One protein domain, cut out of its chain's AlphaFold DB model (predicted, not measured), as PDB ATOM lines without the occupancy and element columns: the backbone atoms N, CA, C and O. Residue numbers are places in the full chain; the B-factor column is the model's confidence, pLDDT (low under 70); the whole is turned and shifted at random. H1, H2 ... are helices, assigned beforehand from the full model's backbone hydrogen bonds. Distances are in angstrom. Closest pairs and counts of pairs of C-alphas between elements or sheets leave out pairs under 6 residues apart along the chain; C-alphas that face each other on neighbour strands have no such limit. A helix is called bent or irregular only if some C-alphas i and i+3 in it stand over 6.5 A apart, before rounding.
ATOM      1  N   ALA A  12     -28.390  54.336  37.625       95.81
ATOM      2  CA  ALA A  12     -28.771  54.296  36.215       95.81
ATOM      3  C   ALA A  12     -29.241  52.892  35.795       95.81
ATOM      4  O   ALA A  12     -30.289  52.760  35.162       95.81
ATOM      5  N   ALA A  13     -28.523  51.840  36.204       95.38
ATOM      6  CA  ALA A  13     -28.935  50.458  35.965       95.38
ATOM      7  C   ALA A  13     -30.298  50.148  36.612       95.38
ATOM      8  O   ALA A  13     -31.180  49.600  35.954       95.38
ATOM      9  N   GLY A  14     -30.502  50.562  37.865       96.44
ATOM     10  CA  GLY A  14     -31.770  50.409  38.574       96.44
ATOM     11  C   GLY A  14     -32.927  51.104  37.858       96.44
ATOM     12  O   GLY A  14     -33.973  50.493  37.663       96.44
ATOM     13  N   VAL A  15     -32.735  52.339  37.386       97.75
ATOM     14  CA  VAL A  15     -33.749  53.061  36.599       97.75
ATOM     15  C   VAL A  15     -34.091  52.304  35.314       97.75
ATOM     16  O   VAL A  15     -35.271  52.102  35.031       97.75
ATOM     17  N   LEU A  16     -33.095  51.825  34.564       97.50
ATOM     18  CA  LEU A  16     -33.325  51.047  33.337       97.50
ATOM     19  C   LEU A  16     -34.103  49.747  33.604       97.50
ATOM     20  O   LEU A  16     -35.014  49.399  32.847       97.50
ATOM     21  N   VAL A  17     -33.789  49.052  34.701       96.00
ATOM     22  CA  VAL A  17     -34.542  47.868  35.142       96.00
ATOM     23  C   VAL A  17     -35.976  48.257  35.503       96.00
ATOM     24  O   VAL A  17     -36.911  47.642  34.993       96.00
ATOM     25  N   LEU A  18     -36.188  49.306  36.300       97.12
ATOM     26  CA  LEU A  18     -37.527  49.746  36.712       97.12
ATOM     27  C   LEU A  18     -38.414  50.149  35.525       97.12
ATOM     28  O   LEU A  18     -39.600  49.812  35.521       97.12
ATOM     29  N   LEU A  19     -37.853  50.797  34.498       97.81
ATOM     30  CA  LEU A  19     -38.590  51.188  33.287       97.81
ATOM     31  C   LEU A  19     -39.230  49.994  32.564       97.81
ATOM     32  O   LEU A  19     -40.314  50.126  32.000       97.81
ATOM     33  N   SER A  20     -38.582  48.831  32.593       93.62
ATOM     34  CA  SER A  20     -39.109  47.599  31.995       93.62
ATOM     35  C   SER A  20     -39.934  46.774  32.988       93.62
ATOM     36  O   SER A  20     -41.015  46.291  32.647       93.62
ATOM     37  N   HIS A  21     -39.466  46.636  34.230       94.25
ATOM     38  CA  HIS A  21     -40.035  45.705  35.204       94.25
ATOM     39  C   HIS A  21     -41.318  46.222  35.852       94.25
ATOM     40  O   HIS A  21     -42.181  45.409  36.165       94.25
ATOM     41  N   ILE A  22     -41.507  47.538  36.017       96.25
ATOM     42  CA  ILE A  22     -42.759  48.064  36.587       96.25
ATOM     43  C   ILE A  22     -43.960  47.763  35.663       96.25
ATOM     44  O   ILE A  22     -44.915  47.140  36.138       96.25
ATOM     45  N   PRO A  23     -43.949  48.103  34.353       96.69
ATOM     46  CA  PRO A  23     -45.061  47.766  33.455       96.69
ATOM     47  C   PRO A  23     -45.325  46.258  33.352       96.69
ATOM     48  O   PRO A  23     -46.482  45.826  33.322       96.69
ATOM     49  N   LEU A  24     -44.262  45.447  33.321       93.50
ATOM     50  CA  LEU A  24     -44.372  43.987  33.308       93.50
ATOM     51  C   LEU A  24     -44.919  43.444  34.638       93.50
ATOM     52  O   LEU A  24     -45.755  42.544  34.633       93.50
ATOM     53  N   GLY A  25     -44.529  44.029  35.770       93.25
ATOM     54  CA  GLY A  25     -45.012  43.670  37.103       93.25
ATOM     55  C   GLY A  25     -46.509  43.923  37.267       93.25
ATOM     56  O   GLY A  25     -47.238  43.046  37.731       93.25
ATOM     57  N   VAL A  26     -47.011  45.066  36.787       95.25
ATOM     58  CA  VAL A  26     -48.461  45.351  36.741       95.25
ATOM     59  C   VAL A  26     -49.201  44.270  35.947       95.25
ATOM     60  O   VAL A  26     -50.247  43.770  36.361       95.25
ATOM     61  N   GLN A  27     -48.626  43.858  34.822       92.81
ATOM     62  CA  GLN A  27     -49.153  42.800  33.972       92.81
ATOM     63  C   GLN A  27     -49.120  41.401  34.612       92.81
ATOM     64  O   GLN A  27     -50.006  40.588  34.330       92.81
ATOM     65  N   VAL A  28     -48.116  41.114  35.442       92.12
ATOM     66  CA  VAL A  28     -47.988  39.872  36.218       92.12
ATOM     67  C   VAL A  28     -49.054  39.806  37.309       92.12
ATOM     68  O   VAL A  28     -49.754  38.794  37.418       92.12
ATOM     69  N   LEU A  29     -49.242  40.898  38.056       91.56
ATOM     70  CA  LEU A  29     -50.276  41.003  39.089       91.56
ATOM     71  C   LEU A  29     -51.676  40.888  38.483       91.56
ATOM     72  O   LEU A  29     -52.480  40.083  38.947       91.56
ATOM     73  N   GLY A  30     -51.942  41.606  37.387       90.38
ATOM     74  CA  GLY A  30     -53.230  41.550  36.691       90.38
ATOM     75  C   GLY A  30     -53.573  40.166  36.126       90.38
ATOM     76  O   GLY A  30     -54.742  39.855  35.919       90.38
ATOM     77  N   ARG A  31     -52.566  39.313  35.897       88.25
ATOM     78  CA  ARG A  31     -52.757  37.931  35.438       88.25
ATOM     79  C   ARG A  31     -52.757  36.905  36.566       88.25
ATOM     80  O   ARG A  31     -53.127  35.773  36.276       88.25
ATOM     81  N   GLY A  32     -52.365  37.246  37.797       87.81
ATOM     82  CA  GLY A  32     -52.209  36.286  38.899       87.81
ATOM     83  C   GLY A  32     -51.137  35.229  38.604       87.81
ATOM     84  O   GLY A  32     -51.427  34.029  38.602       87.81
ATOM     85  N   VAL A  33     -49.947  35.679  38.195       89.38
ATOM     86  CA  VAL A  33     -48.778  34.829  37.887       89.38
ATOM     87  C   VAL A  33     -47.553  35.285  38.670       89.38
ATOM     88  O   VAL A  33     -46.487  35.487  38.095       89.38
ATOM     89  N   VAL A  34     -47.695  35.477  39.981       87.06
ATOM     90  CA  VAL A  34     -46.666  36.155  40.793       87.06
ATOM     91  C   VAL A  34     -45.325  35.408  40.764       87.06
ATOM     92  O   VAL A  34     -44.271  36.028  40.685       87.06
ATOM     93  N   PHE A  35     -45.357  34.074  40.712       89.00
ATOM     94  CA  PHE A  35     -44.154  33.234  40.625       89.00
ATOM     95  C   PHE A  35     -43.454  33.231  39.258       89.00
ATOM     96  O   PHE A  35     -42.399  32.609  39.127       89.00
ATOM     97  N   LEU A  36     -44.020  33.883  38.233       91.69
ATOM     98  CA  LEU A  36     -43.461  33.861  36.879       91.69
ATOM     99  C   LEU A  36     -42.030  34.401  36.844       91.69
ATOM    100  O   LEU A  36     -41.193  33.803  36.179       91.69
ATOM    101  N   ASP A  37     -41.755  35.484  37.570       91.38
ATOM    102  CA  ASP A  37     -40.436  36.123  37.593       91.38
ATOM    103  C   ASP A  37     -39.353  35.154  38.090       91.38
ATOM    104  O   ASP A  37     -38.447  34.775  37.344       91.38
ATOM    105  N   LEU A  38     -39.539  34.625  39.307       91.38
ATOM    106  CA  LEU A  38     -38.635  33.639  39.904       91.38
ATOM    107  C   LEU A  38     -38.438  32.419  38.994       91.38
ATOM    108  O   LEU A  38     -37.308  31.968  38.811       91.38
ATOM    109  N   ALA A  39     -39.509  31.890  38.398       95.75
ATOM    110  CA  ALA A  39     -39.413  30.730  37.514       95.75
ATOM    111  C   ALA A  39     -38.623  31.025  36.229       95.75
ATOM    112  O   ALA A  39     -37.781  30.215  35.836       95.75
ATOM    113  N   MET A  40     -38.864  32.169  35.581       96.00
ATOM    114  CA  MET A  40     -38.152  32.546  34.353       96.00
ATOM    115  C   MET A  40     -36.673  32.822  34.625       96.00
ATOM    116  O   MET A  40     -35.824  32.384  33.848       96.00
ATOM    117  N   ALA A  41     -36.354  33.468  35.748       96.12
ATOM    118  CA  ALA A  41     -34.974  33.686  36.169       96.12
ATOM    119  C   ALA A  41     -34.227  32.360  36.391       96.12
ATOM    120  O   ALA A  41     -33.093  32.210  35.937       96.12
ATOM    121  N   GLN A  42     -34.866  31.368  37.021       97.69
ATOM    122  CA  GLN A  42     -34.245  30.057  37.249       97.69
ATOM    123  C   GLN A  42     -34.084  29.228  35.977       97.69
ATOM    124  O   GLN A  42     -33.085  28.529  35.828       97.69
ATOM    125  N   LEU A  43     -35.011  29.331  35.026       98.06
ATOM    126  CA  LEU A  43     -34.824  28.740  33.700       98.06
ATOM    127  C   LEU A  43     -33.659  29.388  32.954       98.06
ATOM    128  O   LEU A  43     -32.853  28.681  32.355       98.06
ATOM    129  N   ALA A  44     -33.537  30.716  33.007       98.19
ATOM    130  CA  ALA A  44     -32.408  31.410  32.399       98.19
ATOM    131  C   ALA A  44     -31.076  30.975  33.028       98.19
ATOM    132  O   ALA A  44     -30.120  30.676  32.310       98.19
ATOM    133  N   ALA A  45     -31.030  30.882  34.360       97.62
ATOM    134  CA  ALA A  45     -29.857  30.421  35.094       97.62
ATOM    135  C   ALA A  45     -29.486  28.977  34.729       97.62
ATOM    136  O   ALA A  45     -28.341  28.720  34.355       97.62
ATOM    137  N   LEU A  46     -30.454  28.054  34.754       97.88
ATOM    138  CA  LEU A  46     -30.230  26.650  34.408       97.88
ATOM    139  C   LEU A  46     -29.772  26.489  32.953       97.88
ATOM    140  O   LEU A  46     -28.852  25.724  32.680       97.88
ATOM    141  N   GLY A  47     -30.378  27.223  32.017       97.81
ATOM    142  CA  GLY A  47     -30.002  27.178  30.604       97.81
ATOM    143  C   GLY A  47     -28.563  27.634  30.393       97.81
ATOM    144  O   GLY A  47     -27.790  26.942  29.734       97.81
ATOM    145  N   GLY A  48     -28.175  28.743  31.029       97.62
ATOM    146  CA  GLY A  48     -26.793  29.217  31.013       97.62
ATOM    147  C   GLY A  48     -25.827  28.218  31.651       97.62
ATOM    148  O   GLY A  48     -24.785  27.925  31.066       97.62
ATOM    149  N   GLN A  49     -26.189  27.638  32.798       95.88
ATOM    150  CA  GLN A  49     -25.379  26.629  33.479       95.88
ATOM    151  C   GLN A  49     -25.160  25.399  32.589       95.88
ATOM    152  O   GLN A  49     -24.017  25.003  32.384       95.88
ATOM    153  N   ILE A  50     -26.218  24.848  31.987       96.12
ATOM    154  CA  ILE A  50     -26.119  23.710  31.062       96.12
ATOM    155  C   ILE A  50     -25.227  24.064  29.870       96.12
ATOM    156  O   ILE A  50     -24.352  23.283  29.504       96.12
ATOM    157  N   THR A  51     -25.412  25.237  29.263       96.94
ATOM    158  CA  THR A  51     -24.595  25.652  28.115       96.94
ATOM    159  C   THR A  51     -23.129  25.856  28.489       96.94
ATOM    160  O   THR A  51     -22.258  25.490  27.700       96.94
ATOM    161  N   SER A  52     -22.847  26.346  29.698       94.69
ATOM    162  CA  SER A  52     -21.480  26.536  30.197       94.69
ATOM    163  C   SER A  52     -20.681  25.235  30.322       94.69
ATOM    164  O   SER A  52     -19.456  25.275  30.263       94.69
ATOM    165  N   LEU A  53     -21.359  24.081  30.414       92.62
ATOM    166  CA  LEU A  53     -20.708  22.766  30.426       92.62
ATOM    167  C   LEU A  53     -20.049  22.420  29.084       92.62
ATOM    168  O   LEU A  53     -19.108  21.632  29.049       92.62
ATOM    169  N   TYR A  54     -20.548  22.988  27.983       94.06
ATOM    170  CA  TYR A  54     -20.102  22.665  26.625       94.06
ATOM    171  C   TYR A  54     -19.409  23.838  25.929       94.06
ATOM    172  O   TYR A  54     -18.546  23.621  25.079       94.06
ATOM    173  N   PHE A  55     -19.771  25.075  26.279       93.69
ATOM    174  CA  PHE A  55     -19.263  26.289  25.647       93.69
ATOM    175  C   PHE A  55     -18.777  27.286  26.710       93.69
ATOM    176  O   PHE A  55     -19.587  27.761  27.507       93.69
ATOM    177  N   PRO A  56     -17.486  27.665  26.712       88.44
ATOM    178  CA  PRO A  56     -16.945  28.617  27.687       88.44
ATOM    179  C   PRO A  56     -17.283  30.083  27.359       88.44
ATOM    180  O   PRO A  56     -17.150  30.960  28.215       88.44
ATOM    181  N   ASP A  57     -17.709  30.380  26.127       95.44
ATOM    182  CA  ASP A  57     -17.975  31.750  25.693       95.44
ATOM    183  C   ASP A  57     -19.241  32.327  26.334       95.44
ATOM    184  O   ASP A  57     -20.343  31.779  26.230       95.44
ATOM    185  N   LYS A  58     -19.107  33.532  26.897       94.69
ATOM    186  CA  LYS A  58     -20.205  34.249  27.568       94.69
ATOM    187  C   LYS A  58     -21.429  34.468  26.676       94.69
ATOM    188  O   LYS A  58     -22.549  34.454  27.178       94.69
ATOM    189  N   LEU A  59     -21.228  34.669  25.370       96.62
ATOM    190  CA  LEU A  59     -22.326  34.859  24.422       96.62
ATOM    191  C   LEU A  59     -23.183  33.592  24.299       96.62
ATOM    192  O   LEU A  59     -24.407  33.687  24.345       96.62
ATOM    193  N   TRP A  60     -22.550  32.421  24.188       97.00
ATOM    194  CA  TRP A  60     -23.253  31.142  24.097       97.00
ATOM    195  C   TRP A  60     -23.979  30.816  25.399       97.00
ATOM    196  O   TRP A  60     -25.152  30.459  25.358       97.00
ATOM    197  N   ILE A  61     -23.340  31.042  26.550       97.06
ATOM    198  CA  ILE A  61     -23.968  30.884  27.873       97.06
ATOM    199  C   ILE A  61     -25.224  31.763  27.994       97.06
ATOM    200  O   ILE A  61     -26.288  31.282  28.385       97.06
ATOM    201  N   ALA A  62     -25.129  33.041  27.613       97.38
ATOM    202  CA  ALA A  62     -26.272  33.950  27.626       97.38
ATOM    203  C   ALA A  62     -27.379  33.495  26.659       97.38
ATOM    204  O   ALA A  62     -28.555  33.502  27.028       97.38
ATOM    205  N   ALA A  63     -27.015  33.054  25.450       97.75
ATOM    206  CA  ALA A  63     -27.965  32.528  24.475       97.75
ATOM    207  C   ALA A  63     -28.697  31.288  25.011       97.75
ATOM    208  O   ALA A  63     -29.921  31.234  24.925       97.75
ATOM    209  N   GLY A  64     -27.984  30.347  25.634       97.94
ATOM    210  CA  GLY A  64     -28.568  29.160  26.261       97.94
ATOM    211  C   GLY A  64     -29.576  29.491  27.359       97.94
ATOM    212  O   GLY A  64     -30.678  28.933  27.385       97.94
ATOM    213  N   GLY A  65     -29.246  30.460  28.219       97.88
ATOM    214  CA  GLY A  65     -30.168  30.965  29.235       97.88
ATOM    215  C   GLY A  65     -31.426  31.591  28.632       97.88
ATOM    216  O   GLY A  65     -32.544  31.222  28.998       97.88
ATOM    217  N   VAL A  66     -31.270  32.485  27.652       98.12
ATOM    218  CA  VAL A  66     -32.408  33.111  26.956       98.12
ATOM    219  C   VAL A  66     -33.272  32.061  26.257       98.12
ATOM    220  O   VAL A  66     -34.495  32.098  26.381       98.12
ATOM    221  N   SER A  67     -32.665  31.096  25.563       97.94
ATOM    222  CA  SER A  67     -33.386  30.017  24.886       97.94
ATOM    223  C   SER A  67     -34.227  29.195  25.860       97.94
ATOM    224  O   SER A  67     -35.418  29.001  25.608       97.94
ATOM    225  N   LEU A  68     -33.658  28.763  26.991       98.19
ATOM    226  CA  LEU A  68     -34.405  27.966  27.965       98.19
ATOM    227  C   LEU A  68     -35.521  28.782  28.640       98.19
ATOM    228  O   LEU A  68     -36.631  28.272  28.812       98.19
ATOM    229  N   ALA A  69     -35.276  30.062  28.941       97.69
ATOM    230  CA  ALA A  69     -36.297  30.969  29.466       97.69
ATOM    231  C   ALA A  69     -37.454  31.183  28.476       97.69
ATOM    232  O   ALA A  69     -38.615  31.151  28.880       97.69
ATOM    233  N   LEU A  70     -37.176  31.329  27.175       97.75
ATOM    234  CA  LEU A  70     -38.213  31.450  26.142       97.75
ATOM    235  C   LEU A  70     -39.026  30.158  25.980       97.75
ATOM    236  O   LEU A  70     -40.254  30.219  25.877       97.75
ATOM    237  N   CYS A  71     -38.377  28.990  26.012       97.19
ATOM    238  CA  CYS A  71     -39.075  27.702  26.031       97.19
ATOM    239  C   CYS A  71     -39.990  27.580  27.259       97.19
ATOM    240  O   CYS A  71     -41.153  27.186  27.139       97.19
ATOM    241  N   GLY A  72     -39.496  27.976  28.432       95.75
ATOM    242  CA  GLY A  72     -40.289  28.019  29.654       95.75
ATOM    243  C   GLY A  72     -41.453  29.004  29.577       95.75
ATOM    244  O   GLY A  72     -42.568  28.658  29.964       95.75
ATOM    245  N   ALA A  73     -41.249  30.191  29.007       95.06
ATOM    246  CA  ALA A  73     -42.309  31.173  28.796       95.06
ATOM    247  C   ALA A  73     -43.412  30.628  27.873       95.06
ATOM    248  O   ALA A  73     -44.599  30.784  28.170       95.06
ATOM    249  N   ALA A  74     -43.041  29.925  26.798       96.12
ATOM    250  CA  ALA A  74     -43.994  29.243  25.926       96.12
ATOM    251  C   ALA A  74     -44.782  28.157  26.681       96.12
ATOM    252  O   ALA A  74     -46.008  28.079  26.557       96.12
ATOM    253  N   TRP A  75     -44.113  27.364  27.521       94.62
ATOM    254  CA  TRP A  75     -44.762  26.353  28.357       94.62
ATOM    255  C   TRP A  75     -45.732  26.968  29.377       94.62
ATOM    256  O   TRP A  75     -46.882  26.532  29.491       94.62
ATOM    257  N   VAL A  76     -45.333  28.047  30.055       93.50
ATOM    258  CA  VAL A  76     -46.207  28.769  30.990       93.50
ATOM    259  C   VAL A  76     -47.389  29.414  30.265       93.50
ATOM    260  O   VAL A  76     -48.504  29.406  30.792       93.50
ATOM    261  N   ALA A  77     -47.204  29.918  29.043       93.44
ATOM    262  CA  ALA A  77     -48.307  30.418  28.228       93.44
ATOM    263  C   ALA A  77     -49.332  29.310  27.915       93.44
ATOM    264  O   ALA A  77     -50.538  29.547  28.008       93.44
ATOM    265  N   LEU A  78     -48.880  28.086  27.615       94.00
ATOM    266  CA  LEU A  78     -49.760  26.932  27.386       94.00
ATOM    267  C   LEU A  78     -50.531  26.527  28.647       94.00
ATOM    268  O   LEU A  78     -51.747  26.319  28.579       94.00
ATOM    269  N   ILE A  79     -49.853  26.468  29.796       91.75
ATOM    270  CA  ILE A  79     -50.479  26.186  31.096       91.75
ATOM    271  C   ILE A  79     -51.480  27.273  31.465       91.75
ATOM    272  O   ILE A  79     -52.570  26.974  31.942       91.75
ATOM    273  N   SER A  80     -51.154  28.533  31.187       90.44
ATOM    274  CA  SER A  80     -52.054  29.655  31.452       90.44
ATOM    275  C   SER A  80     -53.352  29.571  30.662       90.44
ATOM    276  O   SER A  80     -54.367  30.074  31.136       90.44
ATOM    277  N   ARG A  81     -53.328  28.927  29.490       90.69
ATOM    278  CA  ARG A  81     -54.516  28.690  28.665       90.69
ATOM    279  C   ARG A  81     -55.315  27.466  29.119       90.69
ATOM    280  O   ARG A  81     -56.532  27.557  29.201       90.69
ATOM    281  N   HIS A  82     -54.656  26.343  29.411       89.69
ATOM    282  CA  HIS A  82     -55.342  25.056  29.628       89.69
ATOM    283  C   HIS A  82     -55.564  24.694  31.103       89.69
ATOM    284  O   HIS A  82     -56.487  23.952  31.419       89.69
ATOM    285  N   TYR A  83     -54.743  25.220  32.013       89.25
ATOM    286  CA  TYR A  83     -54.730  24.878  33.439       89.25
ATOM    287  C   TYR A  83     -54.726  26.138  34.314       89.25
ATOM    288  O   TYR A  83     -54.042  26.198  35.335       89.25
ATOM    289  N   ALA A  84     -55.499  27.159  33.928       89.75
ATOM    290  CA  ALA A  84     -55.515  28.466  34.589       89.75
ATOM    291  C   ALA A  84     -55.709  28.380  36.119       89.75
ATOM    292  O   ALA A  84     -55.039  29.098  36.855       89.75
ATOM    293  N   HIS A  85     -56.545  27.452  36.602       91.56
ATOM    294  CA  HIS A  85     -56.805  27.248  38.034       91.56
ATOM    295  C   HIS A  85     -55.589  26.693  38.812       91.56
ATOM    296  O   HIS A  85     -55.493  26.859  40.027       91.56
ATOM    297  N   HIS A  86     -54.653  26.013  38.148       92.81
ATOM    298  CA  HIS A  86     -53.493  25.371  38.790       92.81
ATOM    299  C   HIS A  86     -52.154  25.980  38.356       92.81
ATOM    300  O   HIS A  86     -51.092  25.513  38.762       92.81
ATOM    301  N   ARG A  87     -52.202  27.039  37.545       93.38
ATOM    302  CA  ARG A  87     -51.041  27.654  36.907       93.38
ATOM    303  C   ARG A  87     -49.952  28.063  37.895       93.38
ATOM    304  O   ARG A  87     -48.800  27.737  37.649       93.38
ATOM    305  N   GLU A  88     -50.278  28.758  38.985       94.00
ATOM    306  CA  GLU A  88     -49.245  29.207  39.937       94.00
ATOM    307  C   GLU A  88     -48.513  28.038  40.596       94.00
ATOM    308  O   GLU A  88     -47.289  28.069  40.702       94.00
ATOM    309  N   ALA A  89     -49.234  26.971  40.945       94.81
ATOM    310  CA  ALA A  89     -48.624  25.757  41.474       94.81
ATOM    311  C   ALA A  89     -47.686  25.108  40.443       94.81
ATOM    312  O   ALA A  89     -46.571  24.729  40.784       94.81
ATOM    313  N   MET A  90     -48.090  25.038  39.169       95.56
ATOM    314  CA  MET A  90     -47.247  24.493  38.097       95.56
ATOM    315  C   MET A  90     -46.007  25.359  37.819       95.56
ATOM    316  O   MET A  90     -44.926  24.812  37.604       95.56
ATOM    317  N   ILE A  91     -46.135  26.692  37.860       95.81
ATOM    318  CA  ILE A  91     -45.001  27.624  37.742       95.81
ATOM    319  C   ILE A  91     -44.042  27.446  38.928       95.81
ATOM    320  O   ILE A  91     -42.832  27.379  38.728       95.81
ATOM    321  N   GLY A  92     -44.564  27.311  40.150       96.25
ATOM    322  CA  GLY A  92     -43.751  27.034  41.335       96.25
ATOM    323  C   GLY A  92     -43.026  25.686  41.254       96.25
ATOM    324  O   GLY A  92     -41.845  25.599  41.588       96.25
ATOM    325  N   CYS A  93     -43.683  24.643  40.738       96.56
ATOM    326  CA  CYS A  93     -43.043  23.354  40.466       96.56
ATOM    327  C   CYS A  93     -41.907  23.477  39.439       96.56
ATOM    328  O   CYS A  93     -40.846  22.892  39.633       96.56
ATOM    329  N   LEU A  94     -42.097  24.262  38.374       96.44
ATOM    330  CA  LEU A  94     -41.050  24.525  37.384       96.44
ATOM    331  C   LEU A  94     -39.855  25.251  38.002       96.44
ATOM    332  O   LEU A  94     -38.719  24.826  37.802       96.44
ATOM    333  N   TYR A  95     -40.119  26.307  38.775       96.88
ATOM    334  CA  TYR A  95     -39.099  27.039  39.522       96.88
ATOM    335  C   TYR A  95     -38.259  26.088  40.381       96.88
ATOM    336  O   TYR A  95     -37.038  26.036  40.235       96.88
ATOM    337  N   VAL A  96     -38.914  25.295  41.237       96.81
ATOM    338  CA  VAL A  96     -38.209  24.439  42.195       96.81
ATOM    339  C   VAL A  96     -37.452  23.306  41.499       96.81
ATOM    340  O   VAL A  96     -36.351  22.959  41.921       96.81
ATOM    341  N   ALA A  97     -38.002  22.770  40.402       97.19
ATOM    342  CA  ALA A  97     -37.325  21.776  39.581       97.19
ATOM    343  C   ALA A  97     -36.049  22.352  38.956       97.19
ATOM    344  O   ALA A  97     -35.004  21.713  39.030       97.19
ATOM    345  N   CYS A  98     -36.104  23.571  38.405       97.44
ATOM    346  CA  CYS A  98     -34.929  24.211  37.808       97.44
ATOM    347  C   CYS A  98     -33.822  24.440  38.839       97.44
ATOM    348  O   CYS A  98     -32.671  24.093  38.577       97.44
ATOM    349  N   VAL A  99     -34.179  24.945  40.024       95.62
ATOM    350  CA  VAL A  99     -33.230  25.126  41.132       95.62
ATOM    351  C   VAL A  99     -32.579  23.796  41.511       95.62
ATOM    352  O   VAL A  99     -31.358  23.705  41.582       95.62
ATOM    353  N   CYS A 100     -33.376  22.746  41.729       95.50
ATOM    354  CA  CYS A 100     -32.855  21.457  42.181       95.50
ATOM    355  C   CYS A 100     -31.987  20.770  41.120       95.50
ATOM    356  O   CYS A 100     -30.960  20.191  41.462       95.50
ATOM    357  N   ILE A 101     -32.343  20.875  39.836       96.06
ATOM    358  CA  ILE A 101     -31.486  20.391  38.747       96.06
ATOM    359  C   ILE A 101     -30.168  21.175  38.732       96.06
ATOM    360  O   ILE A 101     -29.110  20.560  38.648       96.06
ATOM    361  N   GLY A 102     -30.209  22.503  38.873       94.56
ATOM    362  CA  GLY A 102     -29.001  23.329  38.930       94.56
ATOM    363  C   GLY A 102     -28.078  22.970  40.099       94.56
ATOM    364  O   GLY A 102     -26.865  22.881  39.913       94.56
ATOM    365  N   LEU A 103     -28.645  22.672  41.276       92.19
ATOM    366  CA  LEU A 103     -27.894  22.191  42.445       92.19
ATOM    367  C   LEU A 103     -27.231  20.828  42.196       92.19
ATOM    368  O   LEU A 103     -26.086  20.629  42.587       92.19
ATOM    369  N   ILE A 104     -27.924  19.900  41.525       91.88
ATOM    370  CA  ILE A 104     -27.358  18.591  41.148       91.88
ATOM    371  C   ILE A 104     -26.246  18.746  40.101       91.88
ATOM    372  O   ILE A 104     -25.262  18.006  40.110       91.88
ATOM    373  N   LEU A 105     -26.385  19.688  39.167       91.88
ATOM    374  CA  LEU A 105     -25.328  19.987  38.199       91.88
ATOM    375  C   LEU A 105     -24.096  20.594  38.888       91.88
ATOM    376  O   LEU A 105     -22.973  20.232  38.552       91.88
ATOM    377  N   ASP A 106     -24.299  21.476  39.867       88.38
ATOM    378  CA  ASP A 106     -23.209  22.121  40.606       88.38
ATOM    379  C   ASP A 106     -22.473  21.164  41.560       88.38
ATOM    380  O   ASP A 106     -21.252  21.231  41.701       88.38
ATOM    381  N   SER A 107     -23.177  20.209  42.174       85.19
ATOM    382  CA  SER A 107     -22.530  19.217  43.043       85.19
ATOM    383  C   SER A 107     -21.543  18.316  42.296       85.19
ATOM    384  O   SER A 107     -20.595  17.807  42.890       85.19
ATOM    385  N   GLN A 108     -21.739  18.126  40.989       81.75
ATOM    386  CA  GLN A 108     -20.850  17.322  40.150       81.75
ATOM    387  C   GLN A 108     -19.544  18.048  39.794       81.75
ATOM    388  O   GLN A 108     -18.539  17.386  39.543       81.75
ATOM    389  N   SER A 109     -19.526  19.386  39.784       74.19
ATOM    390  CA  SER A 109     -18.339  20.174  39.419       74.19
ATOM    391  C   SER A 109     -17.413  20.468  40.605       74.19
ATOM    392  O   SER A 109     -16.198  20.522  40.417       74.19
ATOM    393  N   HIS A 110     -17.950  20.612  41.821       61.59
ATOM    394  CA  HIS A 110     -17.181  20.993  43.019       61.59
ATOM    395  C   HIS A 110     -16.840  19.824  43.972       61.59
ATOM    396  O   HIS A 110     -16.185  20.033  44.994       61.59
ATOM    397  N   GLY A 111     -17.210  18.587  43.618       54.75
ATOM    398  CA  GLY A 111     -16.955  17.379  44.408       54.75
ATOM    399  C   GLY A 111     -18.022  17.110  45.480       54.75
ATOM    400  O   GLY A 111     -18.487  18.014  46.171       54.75
ATOM    401  N   ALA A 112     -18.364  15.828  45.642       52.47
ATOM    402  CA  ALA A 112     -19.482  15.290  46.430       52.47
ATOM    403  C   ALA A 112     -19.596  15.759  47.900       52.47
ATOM    404  O   ALA A 112     -20.675  15.712  48.482       52.47
ATOM    405  N   PHE A 113     -18.507  16.237  48.514       49.38
ATOM    406  CA  PHE A 113     -18.454  16.590  49.942       49.38
ATOM    407  C   PHE A 113     -18.512  18.099  50.239       49.38
ATOM    408  O   PHE A 113     -18.487  18.485  51.408       49.38
ATOM    409  N   ALA A 114     -18.578  18.962  49.218       47.66
ATOM    410  CA  ALA A 114     -18.526  20.417  49.407       47.66
ATOM    411  C   ALA A 114     -19.861  21.043  49.859       47.66
ATOM    412  O   ALA A 114     -19.864  22.138  50.417       47.66
ATOM    413  N   HIS A 115     -20.987  20.343  49.687       51.03
ATOM    414  CA  HIS A 115     -22.320  20.877  49.975       51.03
ATOM    415  C   HIS A 115     -22.973  20.159  51.156       51.03
ATOM    416  O   HIS A 115     -24.000  19.500  51.017       51.03
ATOM    417  N   LYS A 116     -22.408  20.329  52.360       50.78
ATOM    418  CA  LYS A 116     -23.255  20.296  53.561       50.78
ATOM    419  C   LYS A 116     -24.236  21.454  53.415       50.78
ATOM    420  O   LYS A 116     -23.859  22.604  53.629       50.78
ATOM    421  N   SER A 117     -25.459  21.157  52.987       50.94
ATOM    422  CA  SER A 117     -26.518  22.152  52.860       50.94
ATOM    423  C   SER A 117     -26.697  22.853  54.201       50.94
ATOM    424  O   SER A 117     -27.177  22.261  55.161       50.94
ATOM    425  N   SER A 118     -26.335  24.132  54.278       48.81
ATOM    426  CA  SER A 118     -26.454  24.942  55.495       48.81
ATOM    427  C   SER A 118     -27.908  25.176  55.952       48.81
ATOM    428  O   SER A 118     -28.124  25.949  56.876       48.81
ATOM    429  N   HIS A 119     -28.902  24.556  55.297       49.00
ATOM    430  CA  HIS A 119     -30.341  24.753  55.510       49.00
ATOM    431  C   HIS A 119     -31.155  23.467  55.244       49.00
ATOM    432  O   HIS A 119     -31.954  23.412  54.307       49.00
ATOM    433  N   GLY A 120     -30.956  22.451  56.087       59.19
ATOM    434  CA  GLY A 120     -31.705  21.191  56.081       59.19
ATOM    435  C   GLY A 120     -30.996  20.072  55.319       59.19
ATOM    436  O   GLY A 120     -30.656  20.217  54.143       59.19
ATOM    437  N   VAL A 173     -36.174  24.654  52.184       91.31
ATOM    438  CA  VAL A 173     -37.341  25.354  51.609       91.31
ATOM    439  C   VAL A 173     -37.880  24.659  50.351       91.31
ATOM    440  O   VAL A 173     -39.093  24.529  50.177       91.31
ATOM    441  N   TYR A 174     -36.990  24.176  49.483       93.50
ATOM    442  CA  TYR A 174     -37.362  23.581  48.198       93.50
ATOM    443  C   TYR A 174     -38.074  22.236  48.346       93.50
ATOM    444  O   TYR A 174     -39.113  22.016  47.718       93.50
ATOM    445  N   LEU A 175     -37.559  21.353  49.206       94.75
ATOM    446  CA  LEU A 175     -38.160  20.043  49.426       94.75
ATOM    447  C   LEU A 175     -39.496  20.153  50.165       94.75
ATOM    448  O   LEU A 175     -40.443  19.455  49.795       94.75
ATOM    449  N   VAL A 176     -39.621  21.062  51.140       95.31
ATOM    450  CA  VAL A 176     -40.913  21.325  51.798       95.31
ATOM    451  C   VAL A 176     -41.953  21.796  50.788       95.31
ATOM    452  O   VAL A 176     -43.050  21.237  50.735       95.31
ATOM    453  N   PHE A 177     -41.604  22.772  49.941       95.56
ATOM    454  CA  PHE A 177     -42.500  23.248  48.888       95.56
ATOM    455  C   PHE A 177     -42.922  22.112  47.945       95.56
ATOM    456  O   PHE A 177     -44.115  21.915  47.706       95.56
ATOM    457  N   ALA A 178     -41.966  21.325  47.441       96.94
ATOM    458  CA  ALA A 178     -42.258  20.233  46.515       96.94
ATOM    459  C   ALA A 178     -43.142  19.149  47.155       96.94
ATOM    460  O   ALA A 178     -44.084  18.669  46.529       96.94
ATOM    461  N   SER A 179     -42.891  18.808  48.418       96.81
ATOM    462  CA  SER A 179     -43.653  17.789  49.154       96.81
ATOM    463  C   SER A 179     -45.094  18.206  49.413       96.81
ATOM    464  O   SER A 179     -45.997  17.372  49.394       96.81
ATOM    465  N   LEU A 180     -45.312  19.504  49.626       95.56
ATOM    466  CA  LEU A 180     -46.637  20.078  49.802       95.56
ATOM    467  C   LEU A 180     -47.404  20.137  48.473       95.56
ATOM    468  O   LEU A 180     -48.571  19.752  48.409       95.56
ATOM    469  N   ILE A 181     -46.763  20.649  47.418       96.88
ATOM    470  CA  ILE A 181     -47.453  21.032  46.183       96.88
ATOM    471  C   ILE A 181     -47.518  19.893  45.170       96.88
ATOM    472  O   ILE A 181     -48.578  19.689  44.589       96.88
ATOM    473  N   VAL A 182     -46.448  19.129  44.947       97.75
ATOM    474  CA  VAL A 182     -46.373  18.174  43.823       97.75
ATOM    475  C   VAL A 182     -47.399  17.038  43.944       97.75
ATOM    476  O   VAL A 182     -48.184  16.853  43.006       97.75
ATOM    477  N   PRO A 183     -47.503  16.316  45.079       96.81
ATOM    478  CA  PRO A 183     -48.505  15.260  45.220       96.81
ATOM    479  C   PRO A 183     -49.936  15.814  45.243       96.81
ATOM    480  O   PRO A 183     -50.858  15.201  44.702       96.81
ATOM    481  N   ALA A 184     -50.132  16.995  45.838       95.81
ATOM    482  CA  ALA A 184     -51.431  17.660  45.870       95.81
ATOM    483  C   ALA A 184     -51.875  18.107  44.469       95.81
ATOM    484  O   ALA A 184     -53.043  17.954  44.107       95.81
ATOM    485  N   LEU A 185     -50.945  18.617  43.661       96.38
ATOM    486  CA  LEU A 185     -51.180  19.026  42.283       96.38
ATOM    487  C   LEU A 185     -51.574  17.826  41.419       96.38
ATOM    488  O   LEU A 185     -52.553  17.926  40.683       96.38
ATOM    489  N   LEU A 186     -50.895  16.683  41.568       96.12
ATOM    490  CA  LEU A 186     -51.285  15.418  40.933       96.12
ATOM    491  C   LEU A 186     -52.741  15.052  41.258       96.12
ATOM    492  O   LEU A 186     -53.543  14.840  40.347       96.12
ATOM    493  N   ILE A 187     -53.094  15.036  42.548       95.19
ATOM    494  CA  ILE A 187     -54.452  14.721  43.018       95.19
ATOM    495  C   ILE A 187     -55.485  15.643  42.363       95.19
ATOM    496  O   ILE A 187     -56.516  15.180  41.871       95.19
ATOM    497  N   ARG A 188     -55.217  16.953  42.345       93.75
ATOM    498  CA  ARG A 188     -56.166  17.952  41.836       93.75
ATOM    499  C   ARG A 188     -56.293  17.924  40.314       93.75
ATOM    500  O   ARG A 188     -57.417  17.891  39.822       93.75
ATOM    501  N   VAL A 189     -55.181  17.874  39.583       91.81
ATOM    502  CA  VAL A 189     -55.171  17.893  38.110       91.81
ATOM    503  C   VAL A 189     -55.759  16.601  37.539       91.81
ATOM    504  O   VAL A 189     -56.577  16.647  36.622       91.81
ATOM    505  N   CYS A 190     -55.393  15.444  38.096       91.25
ATOM    506  CA  CYS A 190     -55.868  14.148  37.608       91.25
ATOM    507  C   CYS A 190     -57.192  13.701  38.237       91.25
ATOM    508  O   CYS A 190     -57.751  12.696  37.800       91.25
ATOM    509  N   SER A 191     -57.707  14.434  39.233       90.50
ATOM    510  CA  SER A 191     -58.905  14.052  39.999       90.50
ATOM    511  C   SER A 191     -58.796  12.641  40.604       90.50
ATOM    512  O   SER A 191     -59.777  11.901  40.647       90.50
ATOM    513  N   CYS A 192     -57.593  12.244  41.027       91.50
ATOM    514  CA  CYS A 192     -57.319  10.918  41.574       91.50
ATOM    515  C   CYS A 192     -57.444  10.912  43.113       91.50
ATOM    516  O   CYS A 192     -57.414  11.969  43.748       91.50
ATOM    517  N   PRO A 193     -57.648   9.746  43.749       92.06
ATOM    518  CA  PRO A 193     -57.821   9.674  45.195       92.06
ATOM    519  C   PRO A 193     -56.520   9.987  45.943       92.06
ATOM    520  O   PRO A 193     -55.417   9.768  45.451       92.06
ATOM    521  N   LEU A 194     -56.663  10.454  47.185       91.62
ATOM    522  CA  LEU A 194     -55.558  10.918  48.032       91.62
ATOM    523  C   LEU A 194     -54.419   9.892  48.188       91.62
ATOM    524  O   LEU A 194     -53.255  10.278  48.257       91.62
ATOM    525  N   TRP A 195     -54.741   8.594  48.219       94.38
ATOM    526  CA  TRP A 195     -53.727   7.545  48.336       94.38
ATOM    527  C   TRP A 195     -52.724   7.585  47.180       94.38
ATOM    528  O   TRP A 195     -51.541   7.386  47.423       94.38
ATOM    529  N   VAL A 196     -53.145   7.942  45.960       94.31
ATOM    530  CA  VAL A 196     -52.240   8.072  44.803       94.31
ATOM    531  C   VAL A 196     -51.179   9.135  45.063       94.31
ATOM    532  O   VAL A 196     -50.005   8.903  44.787       94.31
ATOM    533  N   GLY A 197     -51.563  10.274  45.649       94.69
ATOM    534  CA  GLY A 197     -50.604  11.308  46.035       94.69
ATOM    535  C   GLY A 197     -49.638  10.826  47.117       94.69
ATOM    536  O   GLY A 197     -48.442  11.070  46.999       94.69
ATOM    537  N   TYR A 198     -50.112  10.080  48.121       95.56
ATOM    538  CA  TYR A 198     -49.215   9.498  49.126       95.56
ATOM    539  C   TYR A 198     -48.223   8.505  48.523       95.56
ATOM    540  O   TYR A 198     -47.037   8.607  48.817       95.56
ATOM    541  N   PHE A 199     -48.659   7.589  47.654       96.56
ATOM    542  CA  PHE A 199     -47.743   6.640  47.014       96.56
ATOM    543  C   PHE A 199     -46.764   7.324  46.060       96.56
ATOM    544  O   PHE A 199     -45.582   6.993  46.083       96.56
ATOM    545  N   ALA A 200     -47.213   8.299  45.264       96.12
ATOM    546  CA  ALA A 200     -46.319   9.077  44.406       96.12
ATOM    547  C   ALA A 200     -45.283   9.853  45.238       96.12
ATOM    548  O   ALA A 200     -44.100   9.866  44.890       96.12
ATOM    549  N   GLY A 201     -45.716  10.434  46.363       96.75
ATOM    550  CA  GLY A 201     -44.861  11.116  47.328       96.75
ATOM    551  C   GLY A 201     -43.821  10.184  47.947       96.75
ATOM    552  O   GLY A 201     -42.625  10.409  47.792       96.75
ATOM    553  N   ILE A 202     -44.266   9.102  48.591       97.19
ATOM    554  CA  ILE A 202     -43.395   8.097  49.224       97.19
ATOM    555  C   ILE A 202     -42.423   7.499  48.202       97.19
ATOM    556  O   ILE A 202     -41.232   7.390  48.483       97.19
ATOM    557  N   GLY A 203     -42.906   7.163  47.003       97.44
ATOM    558  CA  GLY A 203     -42.071   6.657  45.917       97.44
ATOM    559  C   GLY A 203     -41.002   7.658  45.481       97.44
ATOM    560  O   GLY A 203     -39.855   7.267  45.285       97.44
ATOM    561  N   GLY A 204     -41.344   8.948  45.387       97.19
ATOM    562  CA  GLY A 204     -40.392  10.009  45.049       97.19
ATOM    563  C   GLY A 204     -39.332  10.221  46.132       97.19
ATOM    564  O   GLY A 204     -38.152  10.332  45.812       97.19
ATOM    565  N   TYR A 205     -39.727  10.190  47.409       96.44
ATOM    566  CA  TYR A 205     -38.799  10.212  48.546       96.44
ATOM    567  C   TYR A 205     -37.850   9.014  48.539       96.44
ATOM    568  O   TYR A 205     -36.638   9.196  48.602       96.44
ATOM    569  N   ALA A 206     -38.381   7.796  48.410       96.50
ATOM    570  CA  ALA A 206     -37.570   6.583  48.402       96.50
ATOM    571  C   ALA A 206     -36.580   6.573  47.227       96.50
ATOM    572  O   ALA A 206     -35.383   6.381  47.433       96.50
ATOM    573  N   ALA A 207     -37.056   6.839  46.004       96.12
ATOM    574  CA  ALA A 207     -36.204   6.897  44.817       96.12
ATOM    575  C   ALA A 207     -35.165   8.024  44.906       96.12
ATOM    576  O   ALA A 207     -34.008   7.822  44.548       96.12
ATOM    577  N   GLY A 208     -35.561   9.192  45.419       94.69
ATOM    578  CA  GLY A 208     -34.681  10.339  45.619       94.69
ATOM    579  C   GLY A 208     -33.559  10.067  46.610       94.69
ATOM    580  O   GLY A 208     -32.405  10.328  46.288       94.69
ATOM    581  N   CYS A 209     -33.877   9.492  47.773       92.38
ATOM    582  CA  CYS A 209     -32.879   9.095  48.765       92.38
ATOM    583  C   CYS A 209     -31.920   8.037  48.208       92.38
ATOM    584  O   CYS A 209     -30.712   8.166  48.372       92.38
ATOM    585  N   LEU A 210     -32.442   7.011  47.526       93.56
ATOM    586  CA  LEU A 210     -31.608   5.960  46.935       93.56
ATOM    587  C   LEU A 210     -30.656   6.519  45.873       93.56
ATOM    588  O   LEU A 210     -29.482   6.163  45.861       93.56
ATOM    589  N   LEU A 211     -31.138   7.414  45.007       91.06
ATOM    590  CA  LEU A 211     -30.293   8.052  43.998       91.06
ATOM    591  C   LEU A 211     -29.277   9.011  44.608       91.06
ATOM    592  O   LEU A 211     -28.134   9.020  44.163       91.06
ATOM    593  N   ALA A 212     -29.667   9.772  45.632       90.38
ATOM    594  CA  ALA A 212     -28.755  10.652  46.352       90.38
ATOM    595  C   ALA A 212     -27.602   9.868  46.986       90.38
ATOM    596  O   ALA A 212     -26.454  10.264  46.839       90.38
ATOM    597  N   LEU A 213     -27.898   8.724  47.616       87.94
ATOM    598  CA  LEU A 213     -26.887   7.835  48.196       87.94
ATOM    599  C   LEU A 213     -26.008   7.158  47.142       87.94
ATOM    600  O   LEU A 213     -24.859   6.842  47.419       87.94
ATOM    601  N   TRP A 214     -26.552   6.879  45.957       88.88
ATOM    602  CA  TRP A 214     -25.813   6.167  44.917       88.88
ATOM    603  C   TRP A 214     -24.914   7.080  44.079       88.88
ATOM    604  O   TRP A 214     -23.884   6.628  43.586       88.88
ATOM    605  N   GLN A 215     -25.309   8.342  43.902       86.44
ATOM    606  CA  GLN A 215     -24.608   9.327  43.069       86.44
ATOM    607  C   GLN A 215     -23.919  10.434  43.882       86.44
ATOM    608  O   GLN A 215     -23.392  11.378  43.294       86.44
ATOM    609  N   ASP A 216     -23.966  10.354  45.216       85.25
ATOM    610  CA  ASP A 216     -23.523  11.398  46.148       85.25
ATOM    611  C   ASP A 216     -24.078  12.798  45.800       85.25
ATOM    612  O   ASP A 216     -23.399  13.823  45.881       85.25
ATOM    613  N   TRP A 217     -25.338  12.843  45.357       87.94
ATOM    614  CA  TRP A 217     -26.032  14.085  45.012       87.94
ATOM    615  C   TRP A 217     -26.688  14.732  46.241       87.94
ATOM    616  O   TRP A 217     -27.026  14.037  47.202       87.94
ATOM    617  N   PRO A 218     -26.968  16.052  46.208       88.75
ATOM    618  CA  PRO A 218     -27.698  16.723  47.275       88.75
ATOM    619  C   PRO A 218     -29.088  16.098  47.460       88.75
ATOM    620  O   PRO A 218     -29.969  16.250  46.608       88.75
ATOM    621  N   ALA A 219     -29.303  15.428  48.593       90.19
ATOM    622  CA  ALA A 219     -30.483  14.593  48.808       90.19
ATOM    623  C   ALA A 219     -31.806  15.345  48.647       90.19
ATOM    624  O   ALA A 219     -32.721  14.856  47.982       90.19
ATOM    625  N   GLY A 220     -31.893  16.568  49.181       91.31
ATOM    626  CA  GLY A 220     -33.074  17.414  49.021       91.31
ATOM    627  C   GLY A 220     -33.416  17.667  47.550       91.31
ATOM    628  O   GLY A 220     -34.561  17.480  47.140       91.31
ATOM    629  N   ALA A 221     -32.418  18.010  46.731       93.12
ATOM    630  CA  ALA A 221     -32.609  18.258  45.306       93.12
ATOM    631  C   ALA A 221     -32.989  16.977  44.543       93.12
ATOM    632  O   ALA A 221     -33.910  16.998  43.721       93.12
ATOM    633  N   SER A 222     -32.335  15.851  44.845       94.38
ATOM    634  CA  SER A 222     -32.639  14.554  44.226       94.38
ATOM    635  C   SER A 222     -34.070  14.101  44.514       94.38
ATOM    636  O   SER A 222     -34.773  13.669  43.598       94.38
ATOM    637  N   ILE A 223     -34.541  14.259  45.756       96.12
ATOM    638  CA  ILE A 223     -35.923  13.936  46.128       96.12
ATOM    639  C   ILE A 223     -36.916  14.839  45.404       96.12
ATOM    640  O   ILE A 223     -37.912  14.336  44.895       96.12
ATOM    641  N   VAL A 224     -36.656  16.144  45.298       96.94
ATOM    642  CA  VAL A 224     -37.542  17.056  44.554       96.94
ATOM    643  C   VAL A 224     -37.696  16.612  43.099       96.94
ATOM    644  O   VAL A 224     -38.822  16.526  42.602       96.94
ATOM    645  N   VAL A 225     -36.594  16.286  42.418       96.94
ATOM    646  CA  VAL A 225     -36.640  15.808  41.028       96.94
ATOM    647  C   VAL A 225     -37.415  14.491  40.933       96.94
ATOM    648  O   VAL A 225     -38.280  14.351  40.066       96.94
ATOM    649  N   MET A 226     -37.182  13.552  41.850       97.56
ATOM    650  CA  MET A 226     -37.892  12.270  41.851       97.56
ATOM    651  C   MET A 226     -39.377  12.407  42.187       97.56
ATOM    652  O   MET A 226     -40.185  11.733  41.558       97.56
ATOM    653  N   LEU A 227     -39.765  13.314  43.087       97.69
ATOM    654  CA  LEU A 227     -41.167  13.651  43.362       97.69
ATOM    655  C   LEU A 227     -41.886  14.154  42.107       97.69
ATOM    656  O   LEU A 227     -43.026  13.761  41.849       97.69
ATOM    657  N   MET A 228     -41.231  15.006  41.313       97.50
ATOM    658  CA  MET A 228     -41.792  15.470  40.039       97.50
ATOM    659  C   MET A 228     -41.964  14.308  39.061       97.50
ATOM    660  O   MET A 228     -43.029  14.167  38.459       97.50
ATOM    661  N   LEU A 229     -40.947  13.454  38.922       97.19
ATOM    662  CA  LEU A 229     -40.986  12.317  38.002       97.19
ATOM    663  C   LEU A 229     -42.064  11.301  38.389       97.19
ATOM    664  O   LEU A 229     -42.858  10.911  37.531       97.19
ATOM    665  N   THR A 230     -42.152  10.904  39.660       97.06
ATOM    666  CA  THR A 230     -43.182   9.959  40.113       97.06
ATOM    667  C   THR A 230     -44.584  10.539  39.964       97.06
ATOM    668  O   THR A 230     -45.499   9.820  39.556       97.06
ATOM    669  N   ALA A 231     -44.765  11.840  40.211       96.44
ATOM    670  CA  ALA A 231     -46.042  12.504  39.986       96.44
ATOM    671  C   ALA A 231     -46.422  12.563  38.499       96.44
ATOM    672  O   ALA A 231     -47.575  12.299  38.161       96.44
ATOM    673  N   ILE A 232     -45.473  12.847  37.601       95.38
ATOM    674  CA  ILE A 232     -45.712  12.827  36.149       95.38
ATOM    675  C   ILE A 232     -46.088  11.415  35.690       95.38
ATOM    676  O   ILE A 232     -47.083  11.252  34.983       95.38
ATOM    677  N   VAL A 233     -45.349  10.389  36.119       95.44
ATOM    678  CA  VAL A 233     -45.650   8.987  35.779       95.44
ATOM    679  C   VAL A 233     -47.055   8.607  36.246       95.44
ATOM    680  O   VAL A 233     -47.852   8.106  35.451       95.44
ATOM    681  N   ALA A 234     -47.408   8.927  37.494       94.62
ATOM    682  CA  ALA A 234     -48.749   8.682  38.017       94.62
ATOM    683  C   ALA A 234     -49.831   9.444  37.226       94.62
ATOM    684  O   ALA A 234     -50.884   8.882  36.913       94.62
ATOM    685  N   ALA A 235     -49.577  10.700  36.846       92.81
ATOM    686  CA  ALA A 235     -50.507  11.492  36.044       92.81
ATOM    687  C   ALA A 235     -50.760  10.874  34.659       92.81
ATOM    688  O   ALA A 235     -51.901  10.846  34.183       92.81
ATOM    689  N   LEU A 236     -49.719  10.340  34.014       92.50
ATOM    690  CA  LEU A 236     -49.835   9.656  32.724       92.50
ATOM    691  C   LEU A 236     -50.669   8.373  32.842       92.50
ATOM    692  O   LEU A 236     -51.559   8.148  32.020       92.50
ATOM    693  N   SER A 237     -50.469   7.583  33.901       90.50
ATOM    694  CA  SER A 237     -51.270   6.376  34.149       90.50
ATOM    695  C   SER A 237     -52.758   6.697  34.340       90.50
ATOM    696  O   SER A 237     -53.613   6.044  33.743       90.50
ATOM    697  N   PHE A 238     -53.094   7.736  35.110       83.56
ATOM    698  CA  PHE A 238     -54.493   8.095  35.378       83.56
ATOM    699  C   PHE A 238     -55.180   8.836  34.222       83.56
ATOM    700  O   PHE A 238     -56.378   8.652  33.993       83.56
ATOM    701  N   SER A 239     -54.448   9.648  33.459       74.44
ATOM    702  CA  SER A 239     -54.999  10.324  32.274       74.44
ATOM    703  C   SER A 239     -55.304   9.352  31.127       74.44
ATOM    704  O   SER A 239     -56.297   9.547  30.421       74.44
ATOM    705  N   GLY A 240     -54.518   8.277  30.979       61.72
ATOM    706  CA  GLY A 240     -54.794   7.188  30.036       61.72
ATOM    707  C   GLY A 240     -56.074   6.412  30.372       61.72
ATOM    708  O   GLY A 240     -56.912   6.197  29.495       61.72
ATOM    709  N   VAL A 241     -56.284   6.082  31.651       59.31
ATOM    710  CA  VAL A 241     -57.488   5.368  32.124       59.31
ATOM    711  C   VAL A 241     -58.761   6.189  31.896       59.31
ATOM    712  O   VAL A 241     -59.782   5.652  31.470       59.31
ATOM    713  N   ARG A 242     -58.702   7.511  32.102       55.88
ATOM    714  CA  ARG A 242     -59.865   8.397  31.926       55.88
ATOM    715  C   ARG A 242     -60.256   8.598  30.456       55.88
ATOM    716  O   ARG A 242     -61.431   8.811  30.183       55.88
ATOM    717  N   ARG A 243     -59.306   8.512  29.512       49.78
ATOM    718  CA  ARG A 243     -59.627   8.499  28.071       49.78
ATOM    719  C   ARG A 243     -60.293   7.194  27.656       49.78
ATOM    720  O   ARG A 243     -61.270   7.253  26.928       49.78
ATOM    721  N   LEU A 244     -59.813   6.046  28.134       46.78
ATOM    722  CA  LEU A 244     -60.398   4.740  27.797       46.78
ATOM    723  C   LEU A 244     -61.834   4.591  28.320       46.78
ATOM    724  O   LEU A 244     -62.688   4.108  27.589       46.78
ATOM    725  N   ALA A 245     -62.120   5.102  29.520       47.47
ATOM    726  CA  ALA A 245     -63.465   5.097  30.103       47.47
ATOM    727  C   ALA A 245     -64.482   6.023  29.397       47.47
ATOM    728  O   ALA A 245     -65.670   5.944  29.680       47.47
ATOM    729  N   LEU A 246     -64.034   6.925  28.512       45.84
ATOM    730  CA  LEU A 246     -64.914   7.760  27.679       45.84
ATOM    731  C   LEU A 246     -65.225   7.117  26.314       45.84
ATOM    732  O   LEU A 246     -66.067   7.636  25.586       45.84
TER     733      LEU A 246
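This is residues 12 to 120 and 173 to 246 of the 248 residues of the protein "Metal ABC transporter permease" of Neptunomonas marina (UniProt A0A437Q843). The long helix H4 runs through the middle of an all-helix body, with the hairpin of H2 and H3 on one side and bent H5 with the hairpin of H6 and H7 on the other. H1 is an arm that comes near the body only where its end makes a corner with the start of H2, and its residues 12 to 20 stick out. The printed part has 183 residues with seven named helices, H1 to H7 in order, and no named strand. It is compact, with a radius of gyration of the C-alphas of 18.1 A, and spans 57 by 45 by 29 A.

H1, residues 12 to 31, has a kink of 36 degrees near residue 21; it is close to but not clearly touching H2, residues 36 to 52, with the C-alphas of Val 28 and Leu 36 closest at 7.6 A. H2 and H3, residues 58 to 82, form a hairpin; their closest C-alphas, of Ala 44 and Gly 65, are 3.9 A apart. H4, residues 84 to 110, is the hub. H2, H3 and H4 make an up and down bundle, each running against the one before. H4 touches H2 with residues 91 to 102 alone, closest at the C-alphas of Ala 39 and Tyr 95, 4.2 A, at a shallow tilt of 30 degrees. H5, residues 173 to 190, was assigned as one helix by its hydrogen bonds but is bent: C-alphas 180 and 183 are 6.9 A apart, and arms H5a, 173 to 180, and H5b, 183 to 190, stand at 46 degrees. H4 touches H5a, closest at the C-alphas of Val 96 and Tyr 174, 6.1 A. H6, residues 194 to 215, and H7, residues 219 to 244, form a hairpin, with the C-alphas of Gly 208 and Ile 223 closest at 3.8 A. H7 touches H4 with residues 220 to 228 alone, closest at the C-alphas of Ala 221 and Cys 100, 4.5 A, at a steep tilt of 41 degrees. H4 and H6 are apart. Every O i to N i+4 pair is within hydrogen-bond range in H2, H3, H5a, H5b, H6 and H7, against 14 of 16 in H1 and 19 of 23 in H4.

H1 begins at C-alpha 12, (-28.771, 54.296, 36.215). H3 is 36.4 A long, H6 31.4 A and H7 37.9 A. H4 is 40.0 A long and irregular, with C-alphas 85 and 88 8.0 A apart. H7 ends at C-alpha 244, (-60.398, 4.740, 27.797).

The C-alphas of Ala 12 and Ala 245 are the two farthest apart, at 60.5 A. Residues 121 to 172 are not printed; C-alphas 120 and 173 are 8.3 A apart across the cut. The links printed whole are tight. The pLDDT is under 70 in residues 110 to 120 and 240 to 246.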